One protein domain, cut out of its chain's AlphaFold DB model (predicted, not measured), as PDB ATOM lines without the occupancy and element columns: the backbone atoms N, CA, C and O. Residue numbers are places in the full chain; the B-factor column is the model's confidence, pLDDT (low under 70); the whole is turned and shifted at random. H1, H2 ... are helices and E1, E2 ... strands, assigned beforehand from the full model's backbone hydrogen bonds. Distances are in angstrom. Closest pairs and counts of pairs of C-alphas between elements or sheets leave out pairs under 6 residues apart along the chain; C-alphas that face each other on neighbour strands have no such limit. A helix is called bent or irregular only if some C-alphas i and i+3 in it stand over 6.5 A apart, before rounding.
ATOM      1  N   ILE A   5     -18.637  43.655  39.969       46.25
ATOM      2  CA  ILE A   5     -17.392  44.353  40.279       46.25
ATOM      3  C   ILE A   5     -17.150  45.392  39.198       46.25
ATOM      4  O   ILE A   5     -17.107  45.067  38.009       46.25
ATOM      5  N   LEU A   6     -17.041  46.652  39.616       45.97
ATOM      6  CA  LEU A   6     -16.678  47.745  38.729       45.97
ATOM      7  C   LEU A   6     -15.160  47.872  38.706       45.97
ATOM      8  O   LEU A   6     -14.534  48.048  39.750       45.97
ATOM      9  N   LEU A   7     -14.599  47.804  37.499       42.78
ATOM     10  CA  LEU A   7     -13.182  48.016  37.268       42.78
ATOM     11  C   LEU A   7     -12.938  49.431  36.755       42.78
ATOM     12  O   LEU A   7     -13.431  49.795  35.683       42.78
ATOM     13  N   ARG A   8     -12.134  50.205  37.484       48.25
ATOM     14  CA  ARG A   8     -11.622  51.488  37.003       48.25
ATOM     15  C   ARG A   8     -10.112  51.388  36.825       48.25
ATOM     16  O   ARG A   8      -9.389  51.084  37.766       48.25
ATOM     17  N   ALA A   9      -9.652  51.645  35.603       43.66
ATOM     18  CA  ALA A   9      -8.239  51.791  35.283       43.66
ATOM     19  C   ALA A   9      -8.009  53.214  34.774       43.66
ATOM     20  O   ALA A   9      -8.644  53.644  33.809       43.66
ATOM     21  N   GLN A  10      -7.120  53.951  35.434       49.88
ATOM     22  CA  GLN A  10      -6.708  55.291  35.020       49.88
ATOM     23  C   GLN A  10      -5.215  55.260  34.687       49.88
ATOM     24  O   GLN A  10      -4.415  54.750  35.468       49.88
ATOM     25  N   CYS A  11      -4.864  55.763  33.503       40.34
ATOM     26  CA  CYS A  11      -3.495  55.852  32.996       40.34
ATOM     27  C   CYS A  11      -3.095  57.327  32.946       40.34
ATOM     28  O   CYS A  11      -3.841  58.133  32.385       40.34
ATOM     29  N   TRP A  12      -1.938  57.678  33.505       40.75
ATOM     30  CA  TRP A  12      -1.462  59.060  33.500       40.75
ATOM     31  C   TRP A  12      -0.440  59.291  32.388       40.75
ATOM     32  O   TRP A  12       0.527  58.540  32.246       40.75
ATOM     33  N   LYS A  13      -0.604  60.366  31.608       35.62
ATOM     34  CA  LYS A  13       0.467  60.857  30.733       35.62
ATOM     35  C   LYS A  13       1.338  61.815  31.532       35.62
ATOM     36  O   LYS A  13       0.912  62.926  31.824       35.62
ATOM     37  N   ASN A  14       2.571  61.409  31.832       32.78
ATOM     38  CA  ASN A  14       3.590  62.343  32.306       32.78
ATOM     39  C   ASN A  14       3.831  63.404  31.224       32.78
ATOM     40  O   ASN A  14       4.475  63.135  30.210       32.78
ATOM     41  N   SER A 117     -28.423  55.466  37.674       49.84
ATOM     42  CA  SER A 117     -27.484  54.437  37.242       49.84
ATOM     43  C   SER A 117     -27.976  53.080  37.775       49.84
ATOM     44  O   SER A 117     -28.294  52.977  38.962       49.84
ATOM     45  N   PRO A 118     -28.030  52.016  36.950       56.88
ATOM     46  CA  PRO A 118     -28.488  50.689  37.385       56.88
ATOM     47  C   PRO A 118     -27.532  50.015  38.390       56.88
ATOM     48  O   PRO A 118     -27.748  48.866  38.786       56.88
ATOM     49  N   PHE A 119     -26.464  50.722  38.756       47.62
ATOM     50  CA  PHE A 119     -25.365  50.302  39.596       47.62
ATOM     51  C   PHE A 119     -25.278  51.219  40.811       47.62
ATOM     52  O   PHE A 119     -25.111  52.430  40.657       47.62
ATOM     53  N   ARG A 120     -25.379  50.631  42.004       58.59
ATOM     54  CA  ARG A 120     -25.150  51.323  43.276       58.59
ATOM     55  C   ARG A 120     -23.889  50.759  43.920       58.59
ATOM     56  O   ARG A 120     -23.793  49.540  44.098       58.59
ATOM     57  N   GLU A 121     -22.933  51.642  44.206       58.88
ATOM     58  CA  GLU A 121     -21.746  51.303  44.996       58.88
ATOM     59  C   GLU A 121     -22.197  50.866  46.392       58.88
ATOM     60  O   GLU A 121     -23.096  51.473  46.979       58.88
ATOM     61  N   ILE A 122     -21.612  49.782  46.899       56.81
ATOM     62  CA  ILE A 122     -21.852  49.330  48.270       56.81
ATOM     63  C   ILE A 122     -20.734  49.918  49.126       56.81
ATOM     64  O   ILE A 122     -19.564  49.590  48.924       56.81
ATOM     65  N   THR A 123     -21.062  50.814  50.053       57.25
ATOM     66  CA  THR A 123     -20.086  51.377  50.993       57.25
ATOM     67  C   THR A 123     -20.736  51.543  52.366       57.25
ATOM     68  O   THR A 123     -21.776  52.198  52.440       57.25
ATOM     69  N   PRO A 124     -20.147  50.995  53.445       59.50
ATOM     70  CA  PRO A 124     -19.002  50.073  53.484       59.50
ATOM     71  C   PRO A 124     -19.325  48.698  52.872       59.50
ATOM     72  O   PRO A 124     -20.472  48.253  52.899       59.50
ATOM     73  N   ALA A 125     -18.326  48.015  52.309       60.97
ATOM     74  CA  ALA A 125     -18.499  46.633  51.864       60.97
ATOM     75  C   ALA A 125     -18.689  45.717  53.093       60.97
ATOM     76  O   ALA A 125     -17.932  45.854  54.053       60.97
ATOM     77  N   PRO A 126     -19.661  44.785  53.096       71.25
ATOM     78  CA  PRO A 126     -19.767  43.782  54.153       71.25
ATOM     79  C   PRO A 126     -18.468  42.972  54.268       71.25
ATOM     80  O   PRO A 126     -17.857  42.658  53.250       71.25
ATOM     81  N   LYS A 127     -18.067  42.585  55.483       68.50
ATOM     82  CA  LYS A 127     -16.790  41.892  55.747       68.50
ATOM     83  C   LYS A 127     -16.610  40.602  54.932       68.50
ATOM     84  O   LYS A 127     -15.516  40.285  54.483       68.50
ATOM     85  N   GLU A 128     -17.703  39.892  54.661       68.50
ATOM     86  CA  GLU A 128     -17.714  38.697  53.803       68.50
ATOM     87  C   GLU A 128     -17.336  38.998  52.342       68.50
ATOM     88  O   GLU A 128     -16.786  38.151  51.638       68.50
ATOM     89  N   LEU A 129     -17.598  40.224  51.882       70.44
ATOM     90  CA  LEU A 129     -17.320  40.678  50.525       70.44
ATOM     91  C   LEU A 129     -15.852  41.084  50.336       70.44
ATOM     92  O   LEU A 129     -15.360  41.041  49.212       70.44
ATOM     93  N   GLU A 130     -15.130  41.423  51.408       71.38
ATOM     94  CA  GLU A 130     -13.718  41.831  51.342       71.38
ATOM     95  C   GLU A 130     -12.827  40.725  50.764       71.38
ATOM     96  O   GLU A 130     -12.023  40.976  49.864       71.38
ATOM     97  N   ASN A 131     -13.032  39.480  51.203       77.12
ATOM     98  CA  ASN A 131     -12.289  38.325  50.696       77.12
ATOM     99  C   ASN A 131     -12.565  38.080  49.206       77.12
ATOM    100  O   ASN A 131     -11.653  37.790  48.431       77.12
ATOM    101  N   VAL A 132     -13.821  38.238  48.783       78.19
ATOM    102  CA  VAL A 132     -14.218  38.085  47.376       78.19
ATOM    103  C   VAL A 132     -13.578  39.175  46.514       78.19
ATOM    104  O   VAL A 132     -13.055  38.883  45.437       78.19
ATOM    105  N   LEU A 133     -13.569  40.423  46.991       78.44
ATOM    106  CA  LEU A 133     -12.916  41.539  46.306       78.44
ATOM    107  C   LEU A 133     -11.404  41.321  46.190       78.44
ATOM    108  O   LEU A 133     -10.837  41.568  45.125       78.44
ATOM    109  N   TYR A 134     -10.760  40.786  47.233       82.25
ATOM    110  CA  TYR A 134      -9.341  40.435  47.200       82.25
ATOM    111  C   TYR A 134      -9.028  39.358  46.154       82.25
ATOM    112  O   TYR A 134      -8.082  39.512  45.379       82.25
ATOM    113  N   ILE A 135      -9.838  38.296  46.075       85.12
ATOM    114  CA  ILE A 135      -9.680  37.236  45.066       85.12
ATOM    115  C   ILE A 135      -9.801  37.815  43.655       85.12
ATOM    116  O   ILE A 135      -8.991  37.504  42.780       85.12
ATOM    117  N   VAL A 136     -10.788  38.683  43.426       85.94
ATOM    118  CA  VAL A 136     -10.991  39.293  42.106       85.94
ATOM    119  C   VAL A 136      -9.830  40.204  41.738       85.94
ATOM    120  O   VAL A 136      -9.347  40.156  40.606       85.94
ATOM    121  N   ASN A 137      -9.344  40.994  42.690       86.94
ATOM    122  CA  ASN A 137      -8.187  41.848  42.486       86.94
ATOM    123  C   ASN A 137      -6.920  41.028  42.169       86.94
ATOM    124  O   ASN A 137      -6.221  41.319  41.198       86.94
ATOM    125  N   CYS A 138      -6.678  39.931  42.897       89.31
ATOM    126  CA  CYS A 138      -5.605  38.980  42.591       89.31
ATOM    127  C   CYS A 138      -5.706  38.446  41.158       89.31
ATOM    128  O   CYS A 138      -4.742  38.523  40.392       89.31
ATOM    129  N   ALA A 139      -6.878  37.926  40.783       89.81
ATOM    130  CA  ALA A 139      -7.114  37.361  39.459       89.81
ATOM    131  C   ALA A 139      -6.884  38.400  38.352       89.81
ATOM    132  O   ALA A 139      -6.266  38.097  37.329       89.81
ATOM    133  N   LEU A 140      -7.318  39.641  38.577       89.25
ATOM    134  CA  LEU A 140      -7.099  40.742  37.652       89.25
ATOM    135  C   LEU A 140      -5.613  41.074  37.493       89.25
ATOM    136  O   LEU A 140      -5.143  41.205  36.366       89.25
ATOM    137  N   VAL A 141      -4.865  41.208  38.590       89.62
ATOM    138  CA  VAL A 141      -3.427  41.518  38.537       89.62
ATOM    139  C   VAL A 141      -2.660  40.410  37.812       89.62
ATOM    140  O   VAL A 141      -1.796  40.705  36.983       89.62
ATOM    141  N   ILE A 142      -2.989  39.140  38.066       90.56
ATOM    142  CA  ILE A 142      -2.403  37.993  37.353       90.56
ATOM    143  C   ILE A 142      -2.713  38.084  35.857       90.56
ATOM    144  O   ILE A 142      -1.808  37.972  35.030       90.56
ATOM    145  N   PHE A 143      -3.974  38.333  35.506       89.19
ATOM    146  CA  PHE A 143      -4.406  38.462  34.120       89.19
ATOM    147  C   PHE A 143      -3.695  39.611  33.394       89.19
ATOM    148  O   PHE A 143      -3.179  39.423  32.292       89.19
ATOM    149  N   LEU A 144      -3.610  40.788  34.018       88.38
ATOM    150  CA  LEU A 144      -2.922  41.944  33.452       88.38
ATOM    151  C   LEU A 144      -1.429  41.668  33.260       88.38
ATOM    152  O   LEU A 144      -0.903  41.961  32.189       88.38
ATOM    153  N   ASN A 145      -0.765  41.044  34.238       88.94
ATOM    154  CA  ASN A 145       0.632  40.631  34.099       88.94
ATOM    155  C   ASN A 145       0.823  39.624  32.953       88.94
ATOM    156  O   ASN A 145       1.762  39.778  32.171       88.94
ATOM    157  N   ALA A 146      -0.074  38.644  32.806       89.44
ATOM    158  CA  ALA A 146      -0.037  37.669  31.716       89.44
ATOM    159  C   ALA A 146      -0.223  38.326  30.338       89.44
ATOM    160  O   ALA A 146       0.517  38.011  29.403       89.44
ATOM    161  N   LEU A 147      -1.150  39.285  30.216       86.31
ATOM    162  CA  LEU A 147      -1.321  40.076  28.994       86.31
ATOM    163  C   LEU A 147      -0.070  40.894  28.671       86.31
ATOM    164  O   LEU A 147       0.335  40.967  27.514       86.31
ATOM    165  N   THR A 148       0.559  41.503  29.677       81.25
ATOM    166  CA  THR A 148       1.734  42.355  29.459       81.25
ATOM    167  C   THR A 148       3.040  41.587  29.283       81.25
ATOM    168  O   THR A 148       4.012  42.156  28.786       81.25
ATOM    169  N   PHE A 149       3.069  40.298  29.634       80.00
ATOM    170  CA  PHE A 149       4.270  39.460  29.610       80.00
ATOM    171  C   PHE A 149       4.946  39.433  28.233       80.00
ATOM    172  O   PHE A 149       6.167  39.532  28.126       80.00
ATOM    173  N   LYS A 150       4.153  39.357  27.159       75.44
ATOM    174  CA  LYS A 150       4.660  39.263  25.781       75.44
ATOM    175  C   LYS A 150       5.321  40.545  25.273       75.44
ATOM    176  O   LYS A 150       6.075  40.480  24.311       75.44
ATOM    177  N   PHE A 151       5.072  41.686  25.912       74.50
ATOM    178  CA  PHE A 151       5.584  42.981  25.453       74.50
ATOM    179  C   PHE A 151       6.914  43.372  26.091       74.50
ATOM    180  O   PHE A 151       7.391  44.472  25.825       74.50
ATOM    181  N   GLN A 152       7.494  42.506  26.939       69.19
ATOM    182  CA  GLN A 152       8.740  42.767  27.679       69.19
ATOM    183  C   GLN A 152       8.757  44.160  28.328       69.19
ATOM    184  O   GLN A 152       9.792  44.820  28.430       69.19
ATOM    185  N   LEU A 153       7.584  44.631  28.755       70.31
ATOM    186  CA  LEU A 153       7.468  45.900  29.446       70.31
ATOM    187  C   LEU A 153       8.261  45.771  30.744       70.31
ATOM    188  O   LEU A 153       8.090  44.815  31.500       70.31
ATOM    189  N   ALA A 154       9.130  46.743  31.014       73.19
ATOM    190  CA  ALA A 154       9.794  46.813  32.309       73.19
ATOM    191  C   ALA A 154       8.751  46.916  33.438       73.19
ATOM    192  O   ALA A 154       8.965  46.434  34.545       73.19
ATOM    193  N   ASN A 155       7.584  47.478  33.153       82.25
ATOM    194  CA  ASN A 155       6.571  47.736  34.156       82.25
ATOM    195  C   ASN A 155       5.847  46.456  34.606       82.25
ATOM    196  O   ASN A 155       5.544  45.590  33.785       82.25
ATOM    197  N   LYS A 156       5.517  46.361  35.899       86.81
ATOM    198  CA  LYS A 156       4.817  45.209  36.495       86.81
ATOM    199  C   LYS A 156       3.542  45.660  37.198       86.81
ATOM    200  O   LYS A 156       3.567  46.623  37.961       86.81
ATOM    201  N   TRP A 157       2.435  44.954  36.973       90.69
ATOM    202  CA  TRP A 157       1.221  45.167  37.756       90.69
ATOM    203  C   TRP A 157       1.387  44.550  39.137       90.69
ATOM    204  O   TRP A 157       1.794  43.392  39.275       90.69
ATOM    205  N   THR A 158       1.060  45.325  40.161       89.69
ATOM    206  CA  THR A 158       1.198  44.934  41.557       89.69
ATOM    207  C   THR A 158      -0.156  44.933  42.252       89.69
ATOM    208  O   THR A 158      -1.029  45.741  41.942       89.69
ATOM    209  N   LEU A 159      -0.301  44.017  43.208       90.50
ATOM    210  CA  LEU A 159      -1.450  43.927  44.112       90.50
ATOM    211  C   LEU A 159      -1.306  44.872  45.321       90.50
ATOM    212  O   LEU A 159      -2.165  44.929  46.192       90.50
ATOM    213  N   HIS A 160      -0.178  45.576  45.431       86.19
ATOM    214  CA  HIS A 160       0.117  46.368  46.612       86.19
ATOM    215  C   HIS A 160      -0.834  47.560  46.718       86.19
ATOM    216  O   HIS A 160      -1.027  48.314  45.758       86.19
ATOM    217  N   ARG A 161      -1.370  47.764  47.926       83.31
ATOM    218  CA  ARG A 161      -2.038  49.016  48.263       83.31
ATOM    219  C   ARG A 161      -0.997  50.116  48.336       83.31
ATOM    220  O   ARG A 161      -0.075  50.048  49.146       83.31
ATOM    221  N   LYS A 162      -1.165  51.132  47.499       83.19
ATOM    222  CA  LYS A 162      -0.355  52.341  47.537       83.19
ATOM    223  C   LYS A 162      -1.226  53.507  47.956       83.19
ATOM    224  O   LYS A 162      -2.359  53.648  47.496       83.19
ATOM    225  N   VAL A 163      -0.682  54.302  48.866       83.94
ATOM    226  CA  VAL A 163      -1.310  55.516  49.369       83.94
ATOM    227  C   VAL A 163      -0.883  56.678  48.478       83.94
ATOM    228  O   VAL A 163       0.304  56.846  48.193       83.94
ATOM    229  N   PHE A 164      -1.854  57.459  48.027       81.06
ATOM    230  CA  PHE A 164      -1.666  58.671  47.246       81.06
ATOM    231  C   PHE A 164      -2.230  59.840  48.036       81.06
ATOM    232  O   PHE A 164      -3.438  59.919  48.248       81.06
ATOM    233  N   ASN A 165      -1.348  60.748  48.439       82.88
ATOM    234  CA  ASN A 165      -1.720  61.940  49.187       82.88
ATOM    235  C   ASN A 165      -1.682  63.155  48.265       82.88
ATOM    236  O   ASN A 165      -0.673  63.425  47.613       82.88
ATOM    237  N   ALA A 166      -2.794  63.877  48.212       78.12
ATOM    238  CA  ALA A 166      -2.939  65.131  47.498       78.12
ATOM    239  C   ALA A 166      -3.157  66.249  48.516       78.12
ATOM    240  O   ALA A 166      -4.230  66.365  49.105       78.12
ATOM    241  N   THR A 167      -2.117  67.047  48.741       82.25
ATOM    242  CA  THR A 167      -2.154  68.228  49.608       82.25
ATOM    243  C   THR A 167      -2.424  69.472  48.769       82.25
ATOM    244  O   THR A 167      -1.666  69.781  47.847       82.25
ATOM    245  N   PHE A 168      -3.500  70.168  49.098       83.31
ATOM    246  CA  PHE A 168      -3.864  71.501  48.629       83.31
ATOM    247  C   PHE A 168      -3.738  72.477  49.803       83.31
ATOM    248  O   PHE A 168      -3.691  72.033  50.949       83.31
ATOM    249  N   ASP A 169      -3.707  73.779  49.514       84.62
ATOM    250  CA  ASP A 169      -3.418  74.824  50.510       84.62
ATOM    251  C   ASP A 169      -4.269  74.687  51.790       84.62
ATOM    252  O   ASP A 169      -3.722  74.742  52.888       84.62
ATOM    253  N   ASP A 170      -5.562  74.368  51.651       86.12
ATOM    254  CA  ASP A 170      -6.501  74.249  52.780       86.12
ATOM    255  C   ASP A 170      -6.974  72.809  53.074       86.12
ATOM    256  O   ASP A 170      -7.836  72.600  53.929       86.12
ATOM    257  N   ALA A 171      -6.487  71.793  52.348       81.12
ATOM    258  CA  ALA A 171      -7.011  70.429  52.482       81.12
ATOM    259  C   ALA A 171      -6.034  69.344  52.024       81.12
ATOM    260  O   ALA A 171      -5.361  69.477  51.005       81.12
ATOM    261  N   SER A 172      -6.034  68.203  52.710       73.38
ATOM    262  CA  SER A 172      -5.337  66.994  52.273       73.38
ATOM    263  C   SER A 172      -6.328  65.869  51.983       73.38
ATOM    264  O   SER A 172      -7.284  65.639  52.720       73.38
ATOM    265  N   PHE A 173      -6.104  65.167  50.877       77.25
ATOM    266  CA  PHE A 173      -6.904  64.021  50.467       77.25
ATOM    267  C   PHE A 173      -6.003  62.807  50.324       77.25
ATOM    268  O   PHE A 173      -4.971  62.870  49.657       77.25
ATOM    269  N   GLU A 174      -6.420  61.697  50.918       80.38
ATOM    270  CA  GLU A 174      -5.745  60.414  50.800       80.38
ATOM    271  C   GLU A 174      -6.597  59.467  49.951       80.38
ATOM    272  O   GLU A 174      -7.777  59.244  50.229       80.38
ATOM    273  N   ALA A 175      -5.988  58.884  48.923       77.94
ATOM    274  CA  ALA A 175      -6.570  57.808  48.138       77.94
ATOM    275  C   ALA A 175      -5.721  56.541  48.281       77.94
ATOM    276  O   ALA A 175      -4.493  56.585  48.217       77.94
ATOM    277  N   ARG A 176      -6.381  55.393  48.445       82.19
ATOM    278  CA  ARG A 176      -5.731  54.079  48.496       82.19
ATOM    279  C   ARG A 176      -6.153  53.269  47.283       82.19
ATOM    280  O   ARG A 176      -7.337  53.208  46.973       82.19
ATOM    281  N   THR A 177      -5.191  52.657  46.607       85.81
ATOM    282  CA  THR A 177      -5.458  51.815  45.432       85.81
ATOM    283  C   THR A 177      -5.537  50.349  45.811       85.81
ATOM    284  O   THR A 177      -4.944  49.941  46.805       85.81
ATOM    285  N   ASP A 178      -6.179  49.542  44.972       84.69
ATOM    286  CA  ASP A 178      -6.184  48.082  45.112       84.69
ATOM    287  C   ASP A 178      -5.056  47.427  44.297       84.69
ATOM    288  O   ASP A 178      -4.693  46.278  44.517       84.69
ATOM    289  N   GLY A 179      -4.428  48.180  43.400       88.62
ATOM    290  CA  GLY A 179      -3.204  47.785  42.717       88.62
ATOM    291  C   GLY A 179      -2.681  48.915  41.844       88.62
ATOM    292  O   GLY A 179      -3.361  49.924  41.640       88.62
ATOM    293  N   TYR A 180      -1.468  48.770  41.324       87.81
ATOM    294  CA  TYR A 180      -0.885  49.761  40.418       87.81
ATOM    295  C   TYR A 180       0.158  49.154  39.479       87.81
ATOM    296  O   TYR A 180       0.743  48.106  39.759       87.81
ATOM    297  N   LEU A 181       0.395  49.831  38.356       88.81
ATOM    298  CA  LEU A 181       1.480  49.537  37.425       88.81
ATOM    299  C   LEU A 181       2.749  50.258  37.881       88.81
ATOM    300  O   LEU A 181       2.805  51.488  37.834       88.81
ATOM    301  N   ASP A 182       3.746  49.496  38.313       87.44
ATOM    302  CA  ASP A 182       5.041  49.999  38.776       87.44
ATOM    303  C   ASP A 182       5.993  50.231  37.595       87.44
ATOM    304  O   ASP A 182       6.141  49.352  36.745       87.44
ATOM    305  N   ASP A 183       6.652  51.391  37.550       81.62
ATOM    306  CA  ASP A 183       7.683  51.740  36.565       81.62
ATOM    307  C   ASP A 183       9.103  51.261  36.914       81.62
ATOM    308  O   ASP A 183      10.058  51.637  36.229       81.62
ATOM    309  N   ARG A 184       9.255  50.459  37.980       80.75
ATOM    310  CA  ARG A 184      10.524  50.030  38.611       80.75
ATOM    311  C   ARG A 184      11.346  51.149  39.243       80.75
ATOM    312  O   ARG A 184      12.345  50.865  39.895       80.75
ATOM    313  N   LYS A 185      10.948  52.406  39.071       82.31
ATOM    314  CA  LYS A 185      11.513  53.568  39.767       82.31
ATOM    315  C   LYS A 185      10.689  53.914  41.007       82.31
ATOM    316  O   LYS A 185      10.935  54.937  41.637       82.31
ATOM    317  N   GLY A 186       9.709  53.072  41.346       77.50
ATOM    318  CA  GLY A 186       8.816  53.257  42.478       77.50
ATOM    319  C   GLY A 186       7.648  54.197  42.188       77.50
ATOM    320  O   GLY A 186       6.896  54.510  43.111       77.50
ATOM    321  N   ASN A 187       7.438  54.634  40.940       81.75
ATOM    322  CA  ASN A 187       6.294  55.462  40.567       81.75
ATOM    323  C   ASN A 187       5.170  54.609  39.979       81.75
ATOM    324  O   ASN A 187       5.393  53.655  39.234       81.75
ATOM    325  N   ALA A 188       3.932  54.983  40.297       82.94
ATOM    326  CA  ALA A 188       2.763  54.361  39.692       82.94
ATOM    327  C   ALA A 188       2.442  55.049  38.356       82.94
ATOM    328  O   ALA A 188       2.236  56.260  38.325       82.94
ATOM    329  N   GLN A 189       2.376  54.287  37.261       84.38
ATOM    330  CA  GLN A 189       1.950  54.799  35.943       84.38
ATOM    331  C   GLN A 189       0.445  54.649  35.706       84.38
ATOM    332  O   GLN A 189      -0.155  55.393  34.927       84.38
ATOM    333  N   ALA A 190      -0.160  53.666  36.367       84.88
ATOM    334  CA  ALA A 190      -1.585  53.401  36.323       84.88
ATOM    335  C   ALA A 190      -2.040  52.792  37.648       84.88
ATOM    336  O   ALA A 190      -1.249  52.137  38.327       84.88
ATOM    337  N   ILE A 191      -3.310  52.988  37.990       86.06
ATOM    338  CA  ILE A 191      -3.922  52.461  39.214       86.06
ATOM    339  C   ILE A 191      -5.100  51.547  38.884       86.06
ATOM    340  O   ILE A 191      -5.754  51.705  37.849       86.06
ATOM    341  N   ILE A 192      -5.351  50.600  39.780       84.38
ATOM    342  CA  ILE A 192      -6.490  49.688  39.777       84.38
ATOM    343  C   ILE A 192      -7.327  49.991  41.016       84.38
ATOM    344  O   ILE A 192      -6.804  50.055  42.131       84.38
ATOM    345  N   GLU A 193      -8.630  50.137  40.804       83.75
ATOM    346  CA  GLU A 193      -9.633  50.244  41.859       83.75
ATOM    347  C   GLU A 193     -10.746  49.227  41.590       83.75
ATOM    348  O   GLU A 193     -11.291  49.162  40.478       83.75
ATOM    349  N   VAL A 194     -11.052  48.416  42.604       79.12
ATOM    350  CA  VAL A 194     -12.037  47.338  42.543       79.12
ATOM    351  C   VAL A 194     -13.172  47.673  43.499       79.12
ATOM    352  O   VAL A 194     -13.038  47.552  44.713       79.12
ATOM    353  N   LYS A 195     -14.328  48.065  42.951       78.94
ATOM    354  CA  LYS A 195     -15.495  48.415  43.772       78.94
ATOM    355  C   LYS A 195     -16.600  47.364  43.706       78.94
ATOM    356  O   LYS A 195     -16.965  46.943  42.600       78.94
ATOM    357  N   PRO A 196     -17.196  46.984  44.852       70.50
ATOM    358  CA  PRO A 196     -18.404  46.179  44.866       70.50
ATOM    359  C   PRO A 196     -19.597  47.005  44.389       70.50
ATOM    360  O   PRO A 196     -19.830  48.134  44.827       70.50
ATOM    361  N   VAL A 197     -20.390  46.417  43.503       69.81
ATOM    362  CA  VAL A 197     -21.555  47.058  42.910       69.81
ATOM    363  C   VAL A 197     -22.735  46.096  42.904       69.81
ATOM    364  O   VAL A 197     -22.636  44.952  42.463       69.81
ATOM    365  N   THR A 198     -23.902  46.572  43.335       65.00
ATOM    366  CA  THR A 198     -25.159  45.842  43.117       65.00
ATOM    367  C   THR A 198     -25.781  46.225  41.780       65.00
ATOM    368  O   THR A 198     -25.763  47.388  41.376       65.00
ATOM    369  N   ARG A 199     -26.371  45.245  41.088       61.69
ATOM    370  CA  ARG A 199     -27.187  45.490  39.893       61.69
ATOM    371  C   ARG A 199     -28.660  45.446  40.254       61.69
ATOM    372  O   ARG A 199     -29.161  44.410  40.693       61.69
ATOM    373  N   SER A 200     -29.378  46.530  39.977       64.94
ATOM    374  CA  SER A 200     -30.836  46.538  40.093       64.94
ATOM    375  C   SER A 200     -31.456  45.562  39.085       64.94
ATOM    376  O   SER A 200     -31.145  45.609  37.888       64.94
ATOM    377  N   LYS A 201     -32.357  44.678  39.537       59.50
ATOM    378  CA  LYS A 201     -33.159  43.841  38.632       59.50
ATOM    379  C   LYS A 201     -34.147  44.739  37.883       59.50
ATOM    380  O   LYS A 201     -34.977  45.396  38.503       59.50
ATOM    381  N   LYS A 202     -34.102  44.733  36.550       57.03
ATOM    382  CA  LYS A 202     -35.176  45.310  35.735       57.03
ATOM    383  C   LYS A 202     -36.375  44.361  35.847       57.03
ATOM    384  O   LYS A 202     -36.312  43.259  35.311       57.03
TER     385      LYS A 202
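What this domain is: This is residues 5 to 14 and 117 to 202 of the 210 residues of an uncharacterized protein of Aspergillus ochraceoroseus IBT 24754 (UniProt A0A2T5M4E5). A narrow, twisted sheet is built along one long strand, E7, with E1 on one side of it, E6 and E2 at different places on the other, and E3 beyond E6; one long helix, H1, packs slantwise over this sheet. The hairpin of E4 and E5 makes an arm that leads away from the sheet, and its tip, residues 167 to 172, sticks out free. The printed part has 96 residues with one named helix and seven named strands: along the chain E1 and E2 come before H1, and the other five strands follow it; the neighbour pairs E1 and E7, E2 and E7, E6 and E7, and E3 and E6 make a branched sheet, E4 and E5 make a sheet of two, each pair is antiparallel, and the class is mixed, helices and strands. It is only just loose, close to compact, with a radius of gyration of the C-alphas of 15.4 A, and spans 44 by 43 by 25 A.

Where its parts are: E1, residues 5 to 11, begins at C-alpha 5 (-17.392, 44.353, 40.279) and is 19.5 A long. After the cut comes E2, residues 119 to 121. H1, residues 127 to 149, is 33.7 A long and begins at C-alpha 127 (-16.790, 41.892, 55.747); it is neither bent nor irregular, but only just: C-alphas 128 and 131 are 6.3 A apart. E3 is residues 156 to 158, E4 residues 163 to 168, 16.2 A, E5 residues 171 to 176, 16.9 A, and E6 residues 179 to 182. E7, residues 188 to 199, is 31.2 A long and ends at C-alpha 199 (-27.187, 45.490, 39.893).

How they stand to each other: E1 and E7 are antiparallel at 158 degrees, with N 6 and O 195 3.0 A apart. On the other side of E7, E2 pairs with residues 197 to 199, N 198 to O 120 3.1 A, and E6 with residues 188 to 192, N 181 to O 190 2.8 A. E6 and E7 form a hairpin. E3 is antiparallel to E6, N 158 to O 180 2.8 A. The branched sheet is strongly twisted, only just, its C-alphas up to 4.4 A off the best plane. H1 is on it at a height over the sheet of 6.6 A, over E7 and slantwise to the strands, at 46 degrees to E7 on the local plane. The closest C-alphas of H1 and E7 are those of Asn 137 and Val 194, 6.7 A apart; those of H1 and E3 are Asn 145 and Trp 157, 5.9 A. In H1, 17 of 19 O i to N i+4 pairs are within hydrogen-bond range. The hairpin of E4 and E5 has N 166 and O 173 2.8 A apart; both strands are apart from H1. E5 runs on into E6 at 92 degrees.

The domain as a whole: The two C-alphas farthest apart, of Lys 185 and Lys 202, are 47.6 A apart. Residues 15 to 116 are not printed, and C-alphas 14 and 117 are 32.4 A apart across the cut. Of the links printed whole, none is long. Mean pLDDT of the printed part is 74.4; residues 5 to 14, 117 to 125, 127 to 128, 152 and 197 to 202 are under 70.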